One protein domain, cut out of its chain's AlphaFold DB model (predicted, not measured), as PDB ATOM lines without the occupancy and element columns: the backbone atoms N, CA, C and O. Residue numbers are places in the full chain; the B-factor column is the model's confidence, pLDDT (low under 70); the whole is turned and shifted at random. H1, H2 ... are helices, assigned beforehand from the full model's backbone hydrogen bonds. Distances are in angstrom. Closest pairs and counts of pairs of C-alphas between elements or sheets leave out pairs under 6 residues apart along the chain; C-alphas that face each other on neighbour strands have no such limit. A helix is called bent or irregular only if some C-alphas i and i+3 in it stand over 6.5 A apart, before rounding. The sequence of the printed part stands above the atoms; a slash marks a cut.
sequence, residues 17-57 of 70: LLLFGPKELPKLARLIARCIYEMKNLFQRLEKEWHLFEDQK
ATOM      1  N   LEU A  17     199.763 119.534 127.772       94.25
ATOM      2  CA  LEU A  17     201.176 119.904 127.868       94.25
ATOM      3  C   LEU A  17     201.969 119.521 126.618       94.25
ATOM      4  O   LEU A  17     202.950 120.190 126.322       94.25
ATOM      5  N   LEU A  18     201.587 118.475 125.887       94.38
ATOM      6  CA  LEU A  18     202.245 118.119 124.631       94.38
ATOM      7  C   LEU A  18     201.869 119.097 123.507       94.38
ATOM      8  O   LEU A  18     202.729 119.471 122.716       94.38
ATOM      9  N   LEU A  19     200.610 119.547 123.474       94.75
ATOM     10  CA  LEU A  19     200.116 120.531 122.504       94.75
ATOM     11  C   LEU A  19     200.632 121.949 122.785       94.75
ATOM     12  O   LEU A  19     201.132 122.617 121.885       94.75
ATOM     13  N   PHE A  20     200.503 122.414 124.028       92.69
ATOM     14  CA  PHE A  20     200.859 123.779 124.423       92.69
ATOM     15  C   PHE A  20     202.287 123.902 124.966       92.69
ATOM     16  O   PHE A  20     202.865 124.983 124.939       92.69
ATOM     17  N   GLY A  21     202.875 122.816 125.460       91.88
ATOM     18  CA  GLY A  21     204.186 122.811 126.099       91.88
ATOM     19  C   GLY A  21     204.123 123.068 127.615       91.88
ATOM     20  O   GLY A  21     203.402 123.955 128.080       91.88
ATOM     21  N   PRO A  22     204.966 122.396 128.425       90.75
ATOM     22  CA  PRO A  22     205.016 122.597 129.875       90.75
ATOM     23  C   PRO A  22     205.592 123.945 130.304       90.75
ATOM     24  O   PRO A  22     205.527 124.291 131.479       90.75
ATOM     25  N   LYS A  23     206.162 124.714 129.373       91.62
ATOM     26  CA  LYS A  23     206.673 126.063 129.633       91.62
ATOM     27  C   LYS A  23     205.601 127.140 129.463       91.62
ATOM     28  O   LYS A  23     205.698 128.173 130.125       91.62
ATOM     29  N   GLU A  24     204.580 126.901 128.640       91.94
ATOM     30  CA  GLU A  24     203.536 127.895 128.367       91.94
ATOM     31  C   GLU A  24     202.513 127.974 129.507       91.94
ATOM     32  O   GLU A  24     202.171 129.071 129.943       91.94
ATOM     33  N   LEU A  25     202.125 126.838 130.097       91.88
ATOM     34  CA  LEU A  25     201.236 126.793 131.269       91.88
ATOM     35  C   LEU A  25     201.733 127.659 132.453       91.88
ATOM     36  O   LEU A  25     200.996 128.540 132.902       91.88
ATOM     37  N   PRO A  26     202.985 127.514 132.943       89.62
ATOM     38  CA  PRO A  26     203.504 128.343 134.031       89.62
ATOM     39  C   PRO A  26     203.791 129.790 133.611       89.62
ATOM     40  O   PRO A  26     203.874 130.672 134.467       89.62
ATOM     41  N   LYS A  27     203.995 130.063 132.320       94.12
ATOM     42  CA  LYS A  27     204.175 131.425 131.799       94.12
ATOM     43  C   LYS A  27     202.843 132.178 131.790       94.12
ATOM     44  O   LYS A  27     202.790 133.303 132.283       94.12
ATOM     45  N   LEU A  28     201.768 131.529 131.341       93.94
ATOM     46  CA  LEU A  28     200.412 132.073 131.382       93.94
ATOM     47  C   LEU A  28     199.918 132.237 132.824       93.94
ATOM     48  O   LEU A  28     199.383 133.285 133.173       93.94
ATOM     49  N   ALA A  29     200.191 131.258 133.690       94.62
ATOM     50  CA  ALA A  29     199.878 131.355 135.114       94.62
ATOM     51  C   ALA A  29     200.565 132.560 135.773       94.62
ATOM     52  O   ALA A  29     199.924 133.277 136.530       94.62
ATOM     53  N   ARG A  30     201.840 132.837 135.456       96.00
ATOM     54  CA  ARG A  30     202.548 134.031 135.956       96.00
ATOM     55  C   ARG A  30     201.903 135.337 135.486       96.00
ATOM     56  O   ARG A  30     201.801 136.272 136.277       96.00
ATOM     57  N   LEU A  31     201.452 135.393 134.233       96.38
ATOM     58  CA  LEU A  31     200.756 136.559 133.682       96.38
ATOM     59  C   LEU A  31     199.415 136.799 134.392       96.38
ATOM     60  O   LEU A  31     199.151 137.905 134.860       96.38
ATOM     61  N   ILE A  32     198.605 135.748 134.535       97.25
ATOM     62  CA  ILE A  32     197.315 135.809 135.232       97.25
ATOM     63  C   ILE A  32     197.519 136.139 136.714       97.25
ATOM     64  O   ILE A  32     196.833 137.004 137.246       97.25
ATOM     65  N   ALA A  33     198.490 135.509 137.378       95.50
ATOM     66  CA  ALA A  33     198.784 135.746 138.788       95.50
ATOM     67  C   ALA A  33     199.180 137.202 139.049       95.50
ATOM     68  O   ALA A  33     198.710 137.800 140.015       95.50
ATOM     69  N   ARG A  34     199.995 137.795 138.170       96.75
ATOM     70  CA  ARG A  34     200.335 139.217 138.252       96.75
ATOM     71  C   ARG A  34     199.098 140.101 138.081       96.75
ATOM     72  O   ARG A  34     198.910 141.020 138.870       96.75
ATOM     73  N   CYS A  35     198.235 139.780 137.118       97.25
ATOM     74  CA  CYS A  35     196.984 140.503 136.895       97.25
ATOM     75  C   CYS A  35     196.066 140.440 138.130       97.25
ATOM     76  O   CYS A  35     195.609 141.468 138.619       97.25
ATOM     77  N   ILE A  36     195.881 139.250 138.712       97.38
ATOM     78  CA  ILE A  36     195.095 139.055 139.940       97.38
ATOM     79  C   ILE A  36     195.709 139.822 141.119       97.38
ATOM     80  O   ILE A  36     194.978 140.408 141.916       97.38
ATOM     81  N   TYR A  37     197.037 139.836 141.247       96.88
ATOM     82  CA  TYR A  37     197.726 140.566 142.311       96.88
ATOM     83  C   TYR A  37     197.502 142.079 142.204       96.88
ATOM     84  O   TYR A  37     197.139 142.723 143.192       96.88
ATOM     85  N   GLU A  38     197.671 142.633 141.004       96.00
ATOM     86  CA  GLU A  38     197.421 144.048 140.724       96.00
ATOM     87  C   GLU A  38     195.943 144.387 140.969       96.00
ATOM     88  O   GLU A  38     195.656 145.324 141.716       96.00
ATOM     89  N   MET A  39     195.010 143.564 140.476       96.94
ATOM     90  CA  MET A  39     193.575 143.706 140.748       96.94
ATOM     91  C   MET A  39     193.272 143.722 142.248       96.94
ATOM     92  O   MET A  39     192.595 144.630 142.720       96.94
ATOM     93  N   LYS A  40     193.789 142.761 143.024       96.19
ATOM     94  CA  LYS A  40     193.566 142.688 144.477       96.19
ATOM     95  C   LYS A  40     194.035 143.961 145.185       96.19
ATOM     96  O   LYS A  40     193.335 144.465 146.058       96.19
ATOM     97  N   ASN A  41     195.202 144.486 144.820       95.62
ATOM     98  CA  ASN A  41     195.726 145.721 145.405       95.62
ATOM     99  C   ASN A  41     194.844 146.937 145.071       95.62
ATOM    100  O   ASN A  41     194.663 147.807 145.920       95.62
ATOM    101  N   LEU A  42     194.270 146.991 143.867       95.31
ATOM    102  CA  LEU A  42     193.300 148.026 143.499       95.31
ATOM    103  C   LEU A  42     192.006 147.888 144.307       95.31
ATOM    104  O   LEU A  42     191.567 148.869 144.898       95.31
ATOM    105  N   PHE A  43     191.448 146.679 144.417       94.31
ATOM    106  CA  PHE A  43     190.262 146.426 145.242       94.31
ATOM    107  C   PHE A  43     190.468 146.852 146.701       94.31
ATOM    108  O   PHE A  43     189.604 147.508 147.267       94.31
ATOM    109  N   GLN A  44     191.636 146.572 147.285       93.75
ATOM    110  CA  GLN A  44     191.961 147.002 148.650       93.75
ATOM    111  C   GLN A  44     192.049 148.525 148.812       93.75
ATOM    112  O   GLN A  44     191.776 149.046 149.892       93.75
ATOM    113  N   ARG A  45     192.477 149.252 147.774       90.88
ATOM    114  CA  ARG A  45     192.508 150.723 147.794       90.88
ATOM    115  C   ARG A  45     191.104 151.291 147.697       90.88
ATOM    116  O   ARG A  45     190.762 152.149 148.498       90.88
ATOM    117  N   LEU A  46     190.297 150.743 146.792       92.75
ATOM    118  CA  LEU A  46     188.893 151.100 146.647       92.75
ATOM    119  C   LEU A  46     188.136 150.896 147.961       92.75
ATOM    120  O   LEU A  46     187.480 151.818 148.421       92.75
ATOM    121  N   GLU A  47     188.279 149.743 148.613       89.69
ATOM    122  CA  GLU A  47     187.628 149.464 149.902       89.69
ATOM    123  C   GLU A  47     188.006 150.493 150.982       89.69
ATOM    124  O   GLU A  47     187.143 151.007 151.691       89.69
ATOM    125  N   LYS A  48     189.288 150.876 151.060       88.94
ATOM    126  CA  LYS A  48     189.748 151.926 151.983       88.94
ATOM    127  C   LYS A  48     189.191 153.303 151.637       88.94
ATOM    128  O   LYS A  48     188.807 154.038 152.539       88.94
ATOM    129  N   GLU A  49     189.172 153.659 150.356       84.56
ATOM    130  CA  GLU A  49     188.597 154.920 149.885       84.56
ATOM    131  C   GLU A  49     187.099 154.984 150.193       84.56
ATOM    132  O   GLU A  49     186.636 155.989 150.722       84.56
ATOM    133  N   TRP A  50     186.353 153.899 149.965       80.50
ATOM    134  CA  TRP A  50     184.924 153.812 150.281       80.50
ATOM    135  C   TRP A  50     184.630 154.065 151.764       80.50
ATOM    136  O   TRP A  50     183.734 154.850 152.070       80.50
ATOM    137  N   HIS A  51     185.424 153.493 152.672       75.81
ATOM    138  CA  HIS A  51     185.285 153.757 154.108       75.81
ATOM    139  C   HIS A  51     185.662 155.196 154.500       75.81
ATOM    140  O   HIS A  51     185.011 155.795 155.350       75.81
ATOM    141  N   LEU A  52     186.651 155.801 153.833       73.69
ATOM    142  CA  LEU A  52     186.990 157.218 154.033       73.69
ATOM    143  C   LEU A  52     185.871 158.159 153.545       73.69
ATOM    144  O   LEU A  52     185.658 159.222 154.133       73.69
ATOM    145  N   PHE A  53     185.136 157.783 152.492       69.44
ATOM    146  CA  PHE A  53     183.939 158.507 152.044       69.44
ATOM    147  C   PHE A  53     182.742 158.331 152.993       69.44
ATOM    148  O   PHE A  53     181.903 159.232 153.075       69.44
ATOM    149  N   GLU A  54     182.653 157.213 153.719       63.47
ATOM    150  CA  GLU A  54     181.647 157.010 154.770       63.47
ATOM    151  C   GLU A  54     181.881 157.925 155.979       63.47
ATOM    152  O   GLU A  54     180.927 158.555 156.445       63.47
ATOM    153  N   ASP A  55     183.132 158.108 156.413       59.41
ATOM    154  CA  ASP A  55     183.455 159.004 157.534       59.41
ATOM    155  C   ASP A  55     183.284 160.494 157.172       59.41
ATOM    156  O   ASP A  55     182.726 161.263 157.962       59.41
ATOM    157  N   GLN A  56     183.626 160.913 155.943       55.88
ATOM    158  CA  GLN A  56     183.419 162.302 155.486       55.88
ATOM    159  C   GLN A  56     181.945 162.719 155.341       55.88
ATOM    160  O   GLN A  56     181.652 163.912 155.237       55.88
ATOM    161  N   LYS A  57     180.986 161.785 155.398       54.88
ATOM    162  CA  LYS A  57     179.555 162.127 155.452       54.88
ATOM    163  C   LYS A  57     179.098 162.594 156.839       54.88
ATOM    164  O   LYS A  57     177.996 163.129 156.959       54.88
TER     165      LYS A  57
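Overview. This is residues 17 to 57 of the 70 residues of the protein "Twin-arginine translocase TatA/TatE family subunit" of Oligoflexia bacterium (UniProt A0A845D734). One long helix, H2, makes nearly the whole model: a single rod, with the short helical turn H1 set at one end of it and joined to it by a tight link. No other part of the printed chain folds back along H2, and residues 26 to 57 stand free. The printed part has 41 residues with two named helices, H1 then H2, and no named strand; the class is all helix. The whole is extended, with a radius of gyration of the C-alphas of 17.8 A and spans of 58 by 10 by 6 A.

Along the chain. Find C-alpha 24 at (203.536, 127.895, 128.367); there H2 begins, and it runs through residues 24 to 55 to C-alpha 55 at (183.455, 159.004, 157.534), 47.1 A away. It is not bent. Now go back to C-alpha 17 at (201.176, 119.904, 127.868), where H1 begins; it holds residues 17 to 20 and measures 5.2 A from first to last C-alpha.

Arrangement. Start from H2 and look at its backbone: every pair of O of residue i and N of residue i+4 inside it is within hydrogen-bond range. H1, with 4 residues, is too short for such a pair, and its one pair of O i and N i+3 is not within range. H1 and H2 are close but not clearly touching, with 1 pair of C-alphas within 8 A; look at Leu 17 and Leu 25, whose C-alphas are the closest of the two helices at 7.7 A. Their centres are 30.0 A apart.

Size, cuts and confidence. Look at Leu 18 and Lys 57 for the two C-alphas farthest apart, 58.3 A. The printed part has no cut, and the link from H1 to H2, three residues, is tight. The mean pLDDT of the printed part is 88.5; in the B-factor column you will find residues 53 to 57 under 70, where the model's confidence is low.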